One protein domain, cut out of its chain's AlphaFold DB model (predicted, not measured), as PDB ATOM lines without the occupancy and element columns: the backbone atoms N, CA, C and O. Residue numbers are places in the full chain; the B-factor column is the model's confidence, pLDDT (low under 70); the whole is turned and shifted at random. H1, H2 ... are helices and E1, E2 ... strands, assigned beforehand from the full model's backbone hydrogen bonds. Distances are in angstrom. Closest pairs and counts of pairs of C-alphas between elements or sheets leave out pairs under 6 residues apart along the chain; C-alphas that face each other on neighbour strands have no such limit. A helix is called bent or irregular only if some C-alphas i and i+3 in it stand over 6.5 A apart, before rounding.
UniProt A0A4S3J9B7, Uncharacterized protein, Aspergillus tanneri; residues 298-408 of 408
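Overview. This is residues 298 to 408 of the 408 residues of an uncharacterized protein of Aspergillus tanneri (UniProt A0A4S3J9B7). A long, bent ribbon of two antiparallel strands, E1 and E2, joins a small group of three helices, H2, H3 and H4, at one end to the short helix H1 at the other. Between E1 and H2 the chain makes a long loop, residues 320 to 354, pinched by a short antiparallel pairing of residues 329 to 330 with 351 to 352. The printed part has 111 residues, with four named helices and two named strands in the order H1 E1 H2 H3 H4 E2; its class is mixed, helices and strands, with under half of the residues in named elements. It is loose, with a radius of gyration of the C-alphas of 16.7 A and spans of 46 by 32 by 26 A.

Along the chain. H1 is residues 298 to 302, with C-alpha 298 at (147.581, 124.934, 161.729). E1, residues 312 to 319, is 21.2 A long and bends by 53 degrees at residue 315. H2 is residues 355 to 361, H3 residues 365 to 373, and H4 residues 377 to 387, 15.4 A long. E2, residues 391 to 398, is 20.0 A long, bends by 56 degrees at residue 395 and ends with C-alpha 398 at (161.235, 124.763, 157.889).

Arrangement. E1 and E2 are antiparallel at 156 degrees, with N 312 and O 398 2.9 A apart and N 394 and O 316 2.7 A apart, within hydrogen-bond range. H1 is apart from H2, H3, H4 and E2. H2 touches H4, closest at the C-alphas of Met 361 and Ala 387, 5.3 A, at a steep tilt of 67 degrees. H3 and H4 form a helical hairpin at a shallow tilt of 31 degrees, opposite ways; the closest C-alphas, Leu 371 and Ile 380, are 6.7 A apart. In H1, H2, H3 and H4 every O i to N i+4 pair is within hydrogen-bond range.

Size, cuts and confidence. The C-alphas of Glu 302 and Asp 346, the two farthest apart, are 47.0 A apart. The printed part has no cut. The link from E1 to H2 is long. Confidence is under 70 at residues 344 to 354, 406 and 408.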
ATOM      1  N   ALA A 298     147.858 124.535 160.351       85.75
ATOM      2  CA  ALA A 298     147.581 124.934 161.729       85.75
ATOM      3  C   ALA A 298     148.590 124.324 162.714       85.75
ATOM      4  O   ALA A 298     149.206 125.058 163.479       85.75
ATOM      5  N   GLN A 299     148.850 123.016 162.621       83.00
ATOM      6  CA  GLN A 299     149.824 122.332 163.480       83.00
ATOM      7  C   GLN A 299     151.246 122.859 163.284       83.00
ATOM      8  O   GLN A 299     151.978 123.027 164.254       83.00
ATOM      9  N   VAL A 300     151.643 123.146 162.040       86.12
ATOM     10  CA  VAL A 300     152.966 123.717 161.741       86.12
ATOM     11  C   VAL A 300     153.149 125.070 162.435       86.12
ATOM     12  O   VAL A 300     154.213 125.330 162.998       86.12
ATOM     13  N   ARG A 301     152.101 125.906 162.442       84.44
ATOM     14  CA  ARG A 301     152.096 127.208 163.118       84.44
ATOM     15  C   ARG A 301     152.026 127.076 164.640       84.44
ATOM     16  O   ARG A 301     152.769 127.761 165.331       84.44
ATOM     17  N   GLU A 302     151.151 126.233 165.175       83.81
ATOM     18  CA  GLU A 302     150.973 126.051 166.623       83.81
ATOM     19  C   GLU A 302     152.227 125.478 167.290       83.81
ATOM     20  O   GLU A 302     152.629 125.946 168.351       83.81
ATOM     21  N   GLU A 303     152.891 124.522 166.638       82.19
ATOM     22  CA  GLU A 303     154.132 123.919 167.134       82.19
ATOM     23  C   GLU A 303     155.383 124.765 166.840       82.19
ATOM     24  O   GLU A 303     156.485 124.359 167.207       82.19
ATOM     25  N   GLN A 304     155.230 125.917 166.169       80.88
ATOM     26  CA  GLN A 304     156.326 126.827 165.813       80.88
ATOM     27  C   GLN A 304     157.487 126.097 165.106       80.88
ATOM     28  O   GLN A 304     158.667 126.288 165.414       80.88
ATOM     29  N   LEU A 305     157.160 125.205 164.160       80.62
ATOM     30  CA  LEU A 305     158.175 124.398 163.480       80.62
ATOM     31  C   LEU A 305     159.091 125.281 162.633       80.62
ATOM     32  O   LEU A 305     158.627 126.086 161.832       80.62
ATOM     33  N   GLY A 306     160.399 125.074 162.780       75.06
ATOM     34  CA  GLY A 306     161.411 125.870 162.093       75.06
ATOM     35  C   GLY A 306     161.871 127.105 162.860       75.06
ATOM     36  O   GLY A 306     162.767 127.762 162.356       75.06
ATOM     37  N   MET A 307     161.345 127.370 164.066       79.06
ATOM     38  CA  MET A 307     161.851 128.405 164.988       79.06
ATOM     39  C   MET A 307     163.054 127.940 165.833       79.06
ATOM     40  O   MET A 307     163.487 128.625 166.755       79.06
ATOM     41  N   SER A 308     163.587 126.752 165.550       74.25
ATOM     42  CA  SER A 308     164.824 126.233 166.138       74.25
ATOM     43  C   SER A 308     166.014 126.469 165.209       74.25
ATOM     44  O   SER A 308     165.841 126.611 163.998       74.25
ATOM     45  N   GLU A 309     167.233 126.421 165.754       73.75
ATOM     46  CA  GLU A 309     168.466 126.430 164.946       73.75
ATOM     47  C   GLU A 309     168.511 125.252 163.953       73.75
ATOM     48  O   GLU A 309     168.972 125.386 162.813       73.75
ATOM     49  N   ASP A 310     167.950 124.110 164.363       78.06
ATOM     50  CA  ASP A 310     167.822 122.920 163.533       78.06
ATOM     51  C   ASP A 310     166.665 123.021 162.537       78.06
ATOM     52  O   ASP A 310     165.536 123.383 162.878       78.06
ATOM     53  N   ALA A 311     166.933 122.596 161.299       79.00
ATOM     54  CA  ALA A 311     165.906 122.480 160.274       79.00
ATOM     55  C   ALA A 311     164.966 121.298 160.552       79.00
ATOM     56  O   ALA A 311     165.401 120.170 160.808       79.00
ATOM     57  N   VAL A 312     163.665 121.543 160.414       81.38
ATOM     58  CA  VAL A 312     162.611 120.548 160.616       81.38
ATOM     59  C   VAL A 312     162.001 120.165 159.275       81.38
ATOM     60  O   VAL A 312     161.663 121.033 158.477       81.38
ATOM     61  N   TYR A 313     161.830 118.864 159.047       84.19
ATOM     62  CA  TYR A 313     161.154 118.333 157.864       84.19
ATOM     63  C   TYR A 313     159.760 117.816 158.235       84.19
ATOM     64  O   TYR A 313     159.567 117.260 159.323       84.19
ATOM     65  N   PHE A 314     158.779 118.052 157.367       85.62
ATOM     66  CA  PHE A 314     157.398 117.594 157.535       85.62
ATOM     67  C   PHE A 314     156.703 117.425 156.181       85.62
ATOM     68  O   PHE A 314     157.114 118.025 155.187       85.62
ATOM     69  N   SER A 315     155.640 116.620 156.155       87.62
ATOM     70  CA  SER A 315     154.788 116.473 154.973       87.62
ATOM     71  C   SER A 315     153.522 117.300 155.156       87.62
ATOM     72  O   SER A 315     152.976 117.361 156.256       87.62
ATOM     73  N   LEU A 316     153.017 117.901 154.088       88.75
ATOM     74  CA  LEU A 316     151.793 118.692 154.095       88.75
ATOM     75  C   LEU A 316     150.990 118.376 152.839       88.75
ATOM     76  O   LEU A 316     151.493 118.520 151.733       88.75
ATOM     77  N   LYS A 317     149.718 118.010 152.995       90.00
ATOM     78  CA  LYS A 317     148.778 117.989 151.872       90.00
ATOM     79  C   LYS A 317     148.081 119.344 151.804       90.00
ATOM     80  O   LYS A 317     147.361 119.696 152.737       90.00
ATOM     81  N   ALA A 318     148.317 120.109 150.743       88.81
ATOM     82  CA  ALA A 318     147.759 121.452 150.594       88.81
ATOM     83  C   ALA A 318     147.395 121.768 149.143       88.81
ATOM     84  O   ALA A 318     147.924 121.170 148.207       88.81
ATOM     85  N   THR A 319     146.484 122.722 148.976       90.25
ATOM     86  CA  THR A 319     146.080 123.255 147.674       90.25
ATOM     87  C   THR A 319     146.747 124.602 147.455       90.25
ATOM     88  O   THR A 319     146.715 125.461 148.336       90.25
ATOM     89  N   VAL A 320     147.355 124.784 146.287       87.69
ATOM     90  CA  VAL A 320     147.959 126.061 145.895       87.69
ATOM     91  C   VAL A 320     146.835 127.026 145.548       87.69
ATOM     92  O   VAL A 320     146.127 126.820 144.572       87.69
ATOM     93  N   ILE A 321     146.633 128.053 146.366       87.94
ATOM     94  CA  ILE A 321     145.563 129.040 146.144       87.94
ATOM     95  C   ILE A 321     146.043 130.156 145.213       87.94
ATOM     96  O   ILE A 321     145.264 130.713 144.450       87.94
ATOM     97  N   PHE A 322     147.324 130.500 145.310       85.50
ATOM     98  CA  PHE A 322     147.888 131.639 144.613       85.50
ATOM     99  C   PHE A 322     149.385 131.439 144.387       85.50
ATOM    100  O   PHE A 322     150.121 131.117 145.324       85.50
ATOM    101  N   ILE A 323     149.826 131.690 143.158       84.19
ATOM    102  CA  ILE A 323     151.235 131.745 142.771       84.19
ATOM    103  C   ILE A 323     151.564 133.197 142.423       84.19
ATOM    104  O   ILE A 323     150.903 133.818 141.592       84.19
ATOM    105  N   ARG A 324     152.596 133.743 143.072       83.38
ATOM    106  CA  ARG A 324     153.109 135.083 142.767       83.38
ATOM    107  C   ARG A 324     153.723 135.110 141.367       83.38
ATOM    108  O   ARG A 324     154.528 134.246 141.032       83.38
ATOM    109  N   GLN A 325     153.348 136.107 140.569       78.31
ATOM    110  CA  GLN A 325     153.828 136.272 139.191       78.31
ATOM    111  C   GLN A 325     155.133 137.086 139.111       78.31
ATOM    112  O   GLN A 325     155.860 137.032 138.113       78.31
ATOM    113  N   ASP A 326     155.455 137.846 140.158       73.62
ATOM    114  CA  ASP A 326     156.685 138.619 140.274       73.62
ATOM    115  C   ASP A 326     157.872 137.721 140.661       73.62
ATOM    116  O   ASP A 326     157.779 136.887 141.557       73.62
ATOM    117  N   ASN A 327     159.014 137.891 139.984       71.00
ATOM    118  CA  ASN A 327     160.284 137.212 140.300       71.00
ATOM    119  C   ASN A 327     160.251 135.664 140.335       71.00
ATOM    120  O   ASN A 327     161.069 135.043 141.013       71.00
ATOM    121  N   MET A 328     159.339 135.031 139.591       70.75
ATOM    122  CA  MET A 328     159.177 133.567 139.548       70.75
ATOM    123  C   MET A 328     160.398 132.810 138.985       70.75
ATOM    124  O   MET A 328     160.655 131.666 139.361       70.75
ATOM    125  N   CYS A 329     161.141 133.419 138.065       76.12
ATOM    126  CA  CYS A 329     162.308 132.820 137.421       76.12
ATOM    127  C   CYS A 329     163.512 133.758 137.509       76.12
ATOM    128  O   CYS A 329     163.381 134.968 137.713       76.12
ATOM    129  N   TYR A 330     164.703 133.182 137.381       76.75
ATOM    130  CA  TYR A 330     165.954 133.928 137.366       76.75
ATOM    131  C   TYR A 330     166.928 133.307 136.357       76.75
ATOM    132  O   TYR A 330     166.861 132.101 136.099       76.75
ATOM    133  N   PRO A 331     167.853 134.101 135.794       76.31
ATOM    134  CA  PRO A 331     168.936 133.564 134.982       76.31
ATOM    135  C   PRO A 331     169.858 132.705 135.857       76.31
ATOM    136  O   PRO A 331     170.351 133.154 136.899       76.31
ATOM    137  N   ALA A 332     170.083 131.456 135.451       77.81
ATOM    138  CA  ALA A 332     170.887 130.486 136.194       77.81
ATOM    139  C   ALA A 332     171.963 129.847 135.308       77.81
ATOM    140  O   ALA A 332     171.866 129.851 134.085       77.81
ATOM    141  N   CYS A 333     172.997 129.290 135.941       75.88
ATOM    142  CA  CYS A 333     174.093 128.622 135.245       75.88
ATOM    143  C   CYS A 333     173.577 127.493 134.319       75.88
ATOM    144  O   CYS A 333     172.762 126.678 134.761       75.88
ATOM    145  N   PRO A 334     174.059 127.404 133.062       71.62
ATOM    146  CA  PRO A 334     173.596 126.401 132.100       71.62
ATOM    147  C   PRO A 334     174.124 124.990 132.378       71.62
ATOM    148  O   PRO A 334     173.597 124.025 131.828       71.62
ATOM    149  N   SER A 335     175.148 124.847 133.223       77.25
ATOM    150  CA  SER A 335     175.706 123.542 133.578       77.25
ATOM    151  C   SER A 335     174.649 122.631 134.204       77.25
ATOM    152  O   SER A 335     173.816 123.069 135.008       77.25
ATOM    153  N   ASP A 336     174.711 121.347 133.854       71.06
ATOM    154  CA  ASP A 336     173.797 120.345 134.391       71.06
ATOM    155  C   ASP A 336     173.954 120.228 135.919       71.06
ATOM    156  O   ASP A 336     175.067 120.199 136.450       71.06
ATOM    157  N   GLY A 337     172.834 120.275 136.641       70.06
ATOM    158  CA  GLY A 337     172.800 120.301 138.109       70.06
ATOM    159  C   GLY A 337     173.279 121.596 138.798       70.06
ATOM    160  O   GLY A 337     173.407 121.608 140.025       70.06
ATOM    161  N   CYS A 338     173.545 122.692 138.072       71.31
ATOM    162  CA  CYS A 338     173.964 123.970 138.664       71.31
ATOM    163  C   CYS A 338     172.833 125.015 138.681       71.31
ATOM    164  O   CYS A 338     172.507 125.609 137.659       71.31
ATOM    165  N   ASN A 339     172.303 125.325 139.870       72.38
ATOM    166  CA  ASN A 339     171.231 126.321 140.067       72.38
ATOM    167  C   ASN A 339     171.750 127.665 140.610       72.38
ATOM    168  O   ASN A 339     171.031 128.408 141.275       72.38
ATOM    169  N   LYS A 340     173.034 127.983 140.395       77.00
ATOM    170  CA  LYS A 340     173.575 129.280 140.821       77.00
ATOM    171  C   LYS A 340     172.967 130.382 139.961       77.00
ATOM    172  O   LYS A 340     173.067 130.316 138.736       77.00
ATOM    173  N   LYS A 341     172.383 131.392 140.611       77.31
ATOM    174  CA  LYS A 341     171.932 132.623 139.957       77.31
ATOM    175  C   LYS A 341     173.131 133.304 139.299       77.31
ATOM    176  O   LYS A 341     174.156 133.506 139.949       77.31
ATOM    177  N   VAL A 342     172.993 133.627 138.023       79.12
ATOM    178  CA  VAL A 342     174.010 134.328 137.234       79.12
ATOM    179  C   VAL A 342     173.468 135.681 136.796       79.12
ATOM    180  O   VAL A 342     172.271 135.941 136.886       79.12
ATOM    181  N   THR A 343     174.350 136.564 136.352       76.50
ATOM    182  CA  THR A 343     173.947 137.761 135.613       76.50
ATOM    183  C   THR A 343     173.796 137.370 134.146       76.50
ATOM    184  O   THR A 343     174.624 136.621 133.630       76.50
ATOM    185  N   GLU A 344     172.727 137.826 133.498       64.88
ATOM    186  CA  GLU A 344     172.448 137.537 132.089       64.88
ATOM    187  C   GLU A 344     173.571 138.119 131.210       64.88
ATOM    188  O   GLU A 344     173.820 139.325 131.240       64.88
ATOM    189  N   LEU A 345     174.300 137.251 130.500       62.88
ATOM    190  CA  LEU A 345     175.336 137.637 129.529       62.88
ATOM    191  C   LEU A 345     174.794 137.600 128.090       62.88
ATOM    192  O   LEU A 345     175.167 138.458 127.299       62.88
ATOM    193  N   ASP A 346     173.876 136.669 127.795       59.47
ATOM    194  CA  ASP A 346     173.165 136.530 126.519       59.47
ATOM    195  C   ASP A 346     171.642 136.412 126.765       59.47
ATOM    196  O   ASP A 346     171.247 135.747 127.730       59.47
ATOM    197  N   PRO A 347     170.777 137.019 125.924       65.56
ATOM    198  CA  PRO A 347     169.326 136.998 126.117       65.56
ATOM    199  C   PRO A 347     168.727 135.590 126.019       65.56
ATOM    200  O   PRO A 347     168.976 134.871 125.051       65.56
ATOM    201  N   GLY A 348     167.846 135.238 126.960       62.78
ATOM    202  CA  GLY A 348     166.894 134.130 126.775       62.78
ATOM    203  C   GLY A 348     167.225 132.803 127.463       62.78
ATOM    204  O   GLY A 348     166.657 131.784 127.083       62.78
ATOM    205  N   GLN A 349     168.093 132.793 128.480       66.06
ATOM    206  CA  GLN A 349     168.383 131.590 129.272       66.06
ATOM    207  C   GLN A 349     167.858 131.735 130.711       66.06
ATOM    208  O   GLN A 349     168.538 132.263 131.595       66.06
ATOM    209  N   TRP A 350     166.628 131.268 130.952       68.06
ATOM    210  CA  TRP A 350     165.923 131.406 132.228       68.06
ATOM    211  C   TRP A 350     165.678 130.040 132.868       68.06
ATOM    212  O   TRP A 350     165.378 129.049 132.213       68.06
ATOM    213  N   ARG A 351     165.781 129.957 134.196       67.75
ATOM    214  CA  ARG A 351     165.425 128.735 134.928       67.75
ATOM    215  C   ARG A 351     164.400 129.039 136.013       67.75
ATOM    216  O   ARG A 351     164.420 130.092 136.654       67.75
ATOM    217  N   CYS A 352     163.473 128.103 136.191       57.53
ATOM    218  CA  CYS A 352     162.540 128.087 137.309       57.53
ATOM    219  C   CYS A 352     163.227 127.405 138.490       57.53
ATOM    220  O   CYS A 352     164.183 126.650 138.312       57.53
ATOM    221  N   PHE A 353     162.740 127.714 139.690       59.00
ATOM    222  CA  PHE A 353     163.394 127.438 140.966       59.00
ATOM    223  C   PHE A 353     163.781 125.972 141.238       59.00
ATOM    224  O   PHE A 353     164.621 125.756 142.108       59.00
ATOM    225  N   ASP A 354     163.237 124.993 140.511       63.84
ATOM    226  CA  ASP A 354     163.542 123.559 140.593       63.84
ATOM    227  C   ASP A 354     162.656 122.754 139.609       63.84
ATOM    228  O   ASP A 354     161.836 123.294 138.859       63.84
ATOM    229  N   GLU A 355     162.810 121.428 139.623       72.00
ATOM    230  CA  GLU A 355     161.899 120.461 138.995       72.00
ATOM    231  C   GLU A 355     160.455 120.580 139.525       72.00
ATOM    232  O   GLU A 355     159.495 120.314 138.796       72.00
ATOM    233  N   VAL A 356     160.282 121.048 140.767       77.06
ATOM    234  CA  VAL A 356     158.969 121.242 141.397       77.06
ATOM    235  C   VAL A 356     158.216 122.388 140.725       77.06
ATOM    236  O   VAL A 356     157.065 122.206 140.349       77.06
ATOM    237  N   GLY A 357     158.856 123.530 140.474       77.75
ATOM    238  CA  GLY A 357     158.273 124.674 139.781       77.75
ATOM    239  C   GLY A 357     157.860 124.330 138.353       77.75
ATOM    240  O   GLY A 357     156.770 124.700 137.927       77.75
ATOM    241  N   ARG A 358     158.667 123.532 137.642       79.81
ATOM    242  CA  ARG A 358     158.287 123.007 136.319       79.81
ATOM    243  C   ARG A 358     157.061 122.095 136.399       79.81
ATOM    244  O   ARG A 358     156.178 122.188 135.553       79.81
ATOM    245  N   SER A 359     157.003 121.239 137.416       82.81
ATOM    246  CA  SER A 359     155.881 120.318 137.640       82.81
ATOM    247  C   SER A 359     154.600 121.051 138.047       82.81
ATOM    248  O   SER A 359     153.513 120.693 137.602       82.81
ATOM    249  N   MET A 360     154.720 122.100 138.863       82.94
ATOM    250  CA  MET A 360     153.595 122.911 139.327       82.94
ATOM    251  C   MET A 360     153.024 123.789 138.211       82.94
ATOM    252  O   MET A 360     151.808 123.858 138.072       82.94
ATOM    253  N   MET A 361     153.889 124.423 137.412       82.94
ATOM    254  CA  MET A 361     153.481 125.310 136.317       82.94
ATOM    255  C   MET A 361     153.156 124.559 135.020       82.94
ATOM    256  O   MET A 361     152.668 125.173 134.079       82.94
ATOM    257  N   ALA A 362     153.486 123.264 134.932       82.81
ATOM    258  CA  ALA A 362     153.403 122.449 133.714       82.81
ATOM    259  C   ALA A 362     154.105 123.066 132.479       82.81
ATOM    260  O   ALA A 362     153.869 122.658 131.344       82.81
ATOM    261  N   ALA A 363     155.008 124.026 132.696       81.50
ATOM    262  CA  ALA A 363     155.703 124.775 131.662       81.50
ATOM    263  C   ALA A 363     157.156 125.049 132.087       81.50
ATOM    264  O   ALA A 363     157.428 125.274 133.272       81.50
ATOM    265  N   PRO A 364     158.123 125.020 131.151       81.25
ATOM    266  CA  PRO A 364     159.483 125.452 131.439       81.25
ATOM    267  C   PRO A 364     159.557 126.978 131.593       81.25
ATOM    268  O   PRO A 364     158.787 127.723 130.987       81.25
ATOM    269  N   ALA A 365     160.542 127.439 132.363       80.38
ATOM    270  CA  ALA A 365     160.774 128.858 132.630       80.38
ATOM    271  C   ALA A 365     160.985 129.689 131.362       80.38
ATOM    272  O   ALA A 365     160.454 130.790 131.261       80.38
ATOM    273  N   ASP A 366     161.725 129.137 130.398       80.12
ATOM    274  CA  ASP A 366     162.010 129.792 129.121       80.12
ATOM    275  C   ASP A 366     160.723 130.100 128.352       80.12
ATOM    276  O   ASP A 366     160.567 131.194 127.818       80.12
ATOM    277  N   HIS A 367     159.759 129.174 128.366       83.00
ATOM    278  CA  HIS A 367     158.471 129.369 127.704       83.00
ATOM    279  C   HIS A 367     157.651 130.465 128.395       83.00
ATOM    280  O   HIS A 367     157.127 131.350 127.728       83.00
ATOM    281  N   LEU A 368     157.611 130.470 129.732       81.19
ATOM    282  CA  LEU A 368     156.931 131.517 130.506       81.19
ATOM    283  C   LEU A 368     157.544 132.904 130.259       81.19
ATOM    284  O   LEU A 368     156.824 133.898 130.177       81.19
ATOM    285  N   MET A 369     158.868 132.976 130.115       80.44
ATOM    286  CA  MET A 369     159.562 134.229 129.816       80.44
ATOM    287  C   MET A 369     159.381 134.678 128.372       80.44
ATOM    288  O   MET A 369     159.239 135.874 128.133       80.44
ATOM    289  N   GLN A 370     159.323 133.746 127.424       82.75
ATOM    290  CA  GLN A 370     159.028 134.054 126.030       82.75
ATOM    291  C   GLN A 370     157.612 134.620 125.867       82.75
ATOM    292  O   GLN A 370     157.438 135.625 125.185       82.75
ATOM    293  N   LEU A 371     156.614 134.037 126.540       83.75
ATOM    294  CA  LEU A 371     155.248 134.577 126.557       83.75
ATOM    295  C   LEU A 371     155.208 135.993 127.146       83.75
ATOM    296  O   LEU A 371     154.529 136.862 126.609       83.75
ATOM    297  N   ARG A 372     156.004 136.250 128.193       81.12
ATOM    298  CA  ARG A 372     156.133 137.590 128.788       81.12
ATOM    299  C   ARG A 372     156.816 138.586 127.850       81.12
ATOM    300  O   ARG A 372     156.429 139.742 127.837       81.12
ATOM    301  N   GLN A 373     157.825 138.169 127.089       82.94
ATOM    302  CA  GLN A 373     158.493 139.033 126.107       82.94
ATOM    303  C   GLN A 373     157.608 139.345 124.896       82.94
ATOM    304  O   GLN A 373     157.765 140.397 124.284       82.94
ATOM    305  N   ASN A 374     156.692 138.438 124.560       86.19
ATOM    306  CA  ASN A 374     155.751 138.594 123.456       86.19
ATOM    307  C   ASN A 374     154.465 139.349 123.851       86.19
ATOM    308  O   ASN A 374     153.560 139.432 123.024       86.19
ATOM    309  N   ASP A 375     154.370 139.863 125.087       82.19
ATOM    310  CA  ASP A 375     153.173 140.500 125.662       82.19
ATOM    311  C   ASP A 375     151.893 139.635 125.559       82.19
ATOM    312  O   ASP A 375     150.774 140.142 125.475       82.19
ATOM    313  N   ASP A 376     152.034 138.303 125.594       84.69
ATOM    314  CA  ASP A 376     150.901 137.369 125.567       84.69
ATOM    315  C   ASP A 376     150.351 137.143 126.984       84.69
ATOM    316  O   ASP A 376     150.486 136.077 127.593       84.69
ATOM    317  N   GLU A 377     149.763 138.202 127.549       82.38
ATOM    318  CA  GLU A 377     149.238 138.210 128.921       82.38
ATOM    319  C   GLU A 377     148.166 137.137 129.143       82.38
ATOM    320  O   GLU A 377     148.097 136.543 130.220       82.38
ATOM    321  N   LYS A 378     147.372 136.836 128.108       86.62
ATOM    322  CA  LYS A 378     146.306 135.837 128.180       86.62
ATOM    323  C   LYS A 378     146.870 134.428 128.363       86.62
ATOM    324  O   LYS A 378     146.418 133.706 129.246       86.62
ATOM    325  N   ALA A 379     147.878 134.051 127.576       84.50
ATOM    326  CA  ALA A 379     148.512 132.741 127.707       84.50
ATOM    327  C   ALA A 379     149.190 132.563 129.077       84.50
ATOM    328  O   ALA A 379     149.171 131.473 129.648       84.50
ATOM    329  N   ILE A 380     149.765 133.636 129.632       82.56
ATOM    330  CA  ILE A 380     150.328 133.617 130.986       82.56
ATOM    331  C   ILE A 380     149.216 133.412 132.016       82.56
ATOM    332  O   ILE A 380     149.353 132.559 132.891       82.56
ATOM    333  N   GLU A 381     148.118 134.162 131.922       84.38
ATOM    334  CA  GLU A 381     147.002 134.036 132.858       84.38
ATOM    335  C   GLU A 381     146.420 132.616 132.856       84.38
ATOM    336  O   GLU A 381     146.258 132.036 133.931       84.38
ATOM    337  N   ASP A 382     146.213 132.023 131.678       87.12
ATOM    338  CA  ASP A 382     145.691 130.662 131.527       87.12
ATOM    339  C   ASP A 382     146.602 129.627 132.223       87.12
ATOM    340  O   ASP A 382     146.127 128.819 133.024       87.12
ATOM    341  N   ILE A 383     147.926 129.703 132.024       86.00
ATOM    342  CA  ILE A 383     148.883 128.790 132.678       86.00
ATOM    343  C   ILE A 383     148.846 128.942 134.206       86.00
ATOM    344  O   ILE A 383     148.878 127.954 134.945       86.00
ATOM    345  N   PHE A 384     148.771 130.175 134.709       85.12
ATOM    346  CA  PHE A 384     148.701 130.423 136.148       85.12
ATOM    347  C   PHE A 384     147.365 129.973 136.750       85.12
ATOM    348  O   PHE A 384     147.354 129.438 137.861       85.12
ATOM    349  N   GLN A 385     146.248 130.153 136.042       85.25
ATOM    350  CA  GLN A 385     144.946 129.653 136.479       85.25
ATOM    351  C   GLN A 385     144.920 128.124 136.528       85.25
ATOM    352  O   GLN A 385     144.420 127.563 137.503       85.25
ATOM    353  N   GLU A 386     145.521 127.453 135.546       85.56
ATOM    354  CA  GLU A 386     145.630 125.996 135.540       85.56
ATOM    355  C   GLU A 386     146.532 125.451 136.651       85.56
ATOM    356  O   GLU A 386     146.259 124.369 137.177       85.56
ATOM    357  N   ALA A 387     147.612 126.160 136.992       84.94
ATOM    358  CA  ALA A 387     148.528 125.782 138.068       84.94
ATOM    359  C   ALA A 387     147.916 126.008 139.465       84.94
ATOM    360  O   ALA A 387     148.210 125.265 140.413       84.94
ATOM    361  N   ASN A 388     147.044 127.012 139.595       87.00
ATOM    362  CA  ASN A 388     146.280 127.276 140.809       87.00
ATOM    363  C   ASN A 388     145.235 126.175 141.068       87.00
ATOM    364  O   ASN A 388     144.868 125.379 140.209       87.00
ATOM    365  N   CYS A 389     144.759 126.104 142.309       85.25
ATOM    366  CA  CYS A 389     143.746 125.160 142.784       85.25
ATOM    367  C   CYS A 389     144.118 123.670 142.668       85.25
ATOM    368  O   CYS A 389     143.274 122.805 142.906       85.25
ATOM    369  N   ARG A 390     145.389 123.342 142.404       85.25
ATOM    370  CA  ARG A 390     145.892 121.963 142.444       85.25
ATOM    371  C   ARG A 390     146.330 121.570 143.852       85.25
ATOM    372  O   ARG A 390     147.012 122.329 144.548       85.25
ATOM    373  N   THR A 391     145.940 120.368 144.271       88.56
ATOM    374  CA  THR A 391     146.338 119.779 145.554       88.56
ATOM    375  C   THR A 391     147.584 118.925 145.391       88.56
ATOM    376  O   THR A 391     147.627 118.040 144.540       88.56
ATOM    377  N   TRP A 392     148.558 119.133 146.269       88.25
ATOM    378  CA  TRP A 392     149.829 118.420 146.258       88.25
ATOM    379  C   TRP A 392     150.171 117.884 147.645       88.25
ATOM    380  O   TRP A 392     149.730 118.414 148.669       88.25
ATOM    381  N   ASN A 393     150.987 116.831 147.666       88.69
ATOM    382  CA  ASN A 393     151.674 116.372 148.865       88.69
ATOM    383  C   ASN A 393     153.070 117.003 148.878       88.69
ATOM    384  O   ASN A 393     153.964 116.573 148.154       88.69
ATOM    385  N   PHE A 394     153.246 118.037 149.688       87.06
ATOM    386  CA  PHE A 394     154.503 118.745 149.850       87.06
ATOM    387  C   PHE A 394     155.372 118.066 150.902       87.06
ATOM    388  O   PHE A 394     154.911 117.785 152.008       87.06
ATOM    389  N   ARG A 395     156.653 117.873 150.585       86.69
ATOM    390  CA  ARG A 395     157.705 117.632 151.574       86.69
ATOM    391  C   ARG A 395     158.390 118.965 151.847       86.69
ATOM    392  O   ARG A 395     159.087 119.497 150.988       86.69
ATOM    393  N   CYS A 396     158.169 119.517 153.032       86.50
ATOM    394  CA  CYS A 396     158.625 120.848 153.405       86.50
ATOM    395  C   CYS A 396     159.798 120.779 154.383       86.50
ATOM    396  O   CYS A 396     159.862 119.902 155.246       86.50
ATOM    397  N   ARG A 397     160.696 121.762 154.283       85.69
ATOM    398  CA  ARG A 397     161.758 122.032 155.254       85.69
ATOM    399  C   ARG A 397     161.527 123.418 155.849       85.69
ATOM    400  O   ARG A 397     161.560 124.396 155.113       85.69
ATOM    401  N   ALA A 398     161.329 123.503 157.158       85.44
ATOM    402  CA  ALA A 398     161.235 124.763 157.889       85.44
ATOM    403  C   ALA A 398     162.531 125.031 158.664       85.44
ATOM    404  O   ALA A 398     163.062 124.137 159.330       85.44
ATOM    405  N   LYS A 399     163.043 126.256 158.557       85.25
ATOM    406  CA  LYS A 399     164.240 126.751 159.243       85.25
ATOM    407  C   LYS A 399     164.153 128.279 159.314       85.25
ATOM    408  O   LYS A 399     163.696 128.867 158.339       85.25
ATOM    409  N   ILE A 400     164.645 128.888 160.394       82.56
ATOM    410  CA  ILE A 400     164.855 130.340 160.464       82.56
ATOM    411  C   ILE A 400     165.850 130.753 159.379       82.56
ATOM    412  O   ILE A 400     166.993 130.266 159.360       82.56
ATOM    413  N   ASP A 401     165.431 131.660 158.502       79.19
ATOM    414  CA  ASP A 401     166.332 132.299 157.556       79.19
ATOM    415  C   ASP A 401     166.946 133.550 158.194       79.19
ATOM    416  O   ASP A 401     166.275 134.322 158.878       79.19
ATOM    417  N   HIS A 402     168.251 133.730 158.006       78.62
ATOM    418  CA  HIS A 402     168.980 134.886 158.523       78.62
ATOM    419  C   HIS A 402     169.488 135.678 157.325       78.62
ATOM    420  O   HIS A 402     170.438 135.262 156.658       78.62
ATOM    421  N   PHE A 403     168.853 136.815 157.045       75.81
ATOM    422  CA  PHE A 403     169.253 137.699 155.957       75.81
ATOM    423  C   PHE A 403     169.755 139.027 156.529       75.81
ATOM    424  O   PHE A 403     168.969 139.903 156.901       75.81
ATOM    425  N   GLY A 404     171.081 139.166 156.622       78.06
ATOM    426  CA  GLY A 404     171.708 140.265 157.361       78.06
ATOM    427  C   GLY A 404     171.379 140.171 158.854       78.06
ATOM    428  O   GLY A 404     171.516 139.100 159.440       78.06
ATOM    429  N   ASP A 405     170.897 141.269 159.441       74.81
ATOM    430  CA  ASP A 405     170.511 141.346 160.861       74.81
ATOM    431  C   ASP A 405     169.036 140.972 161.127       74.81
ATOM    432  O   ASP A 405     168.564 141.060 162.261       74.81
ATOM    433  N   GLN A 406     168.273 140.582 160.098       67.44
ATOM    434  CA  GLN A 406     166.855 140.224 160.227       67.44
ATOM    435  C   GLN A 406     166.644 138.708 160.153       67.44
ATOM    436  O   GLN A 406     167.111 138.049 159.220       67.44
ATOM    437  N   GLN A 407     165.877 138.178 161.108       71.12
ATOM    438  CA  GLN A 407     165.337 136.816 161.069       71.12
ATOM    439  C   GLN A 407     164.017 136.806 160.287       71.12
ATOM    440  O   GLN A 407     163.169 137.678 160.507       71.12
ATOM    441  N   ARG A 408     163.860 135.854 159.362       57.94
ATOM    442  CA  ARG A 408     162.667 135.676 158.520       57.94
ATOM    443  C   ARG A 408     162.137 134.251 158.548       57.94
ATOM    444  O   ARG A 408     162.951 133.309 158.702       57.94
TER     445      ARG A 408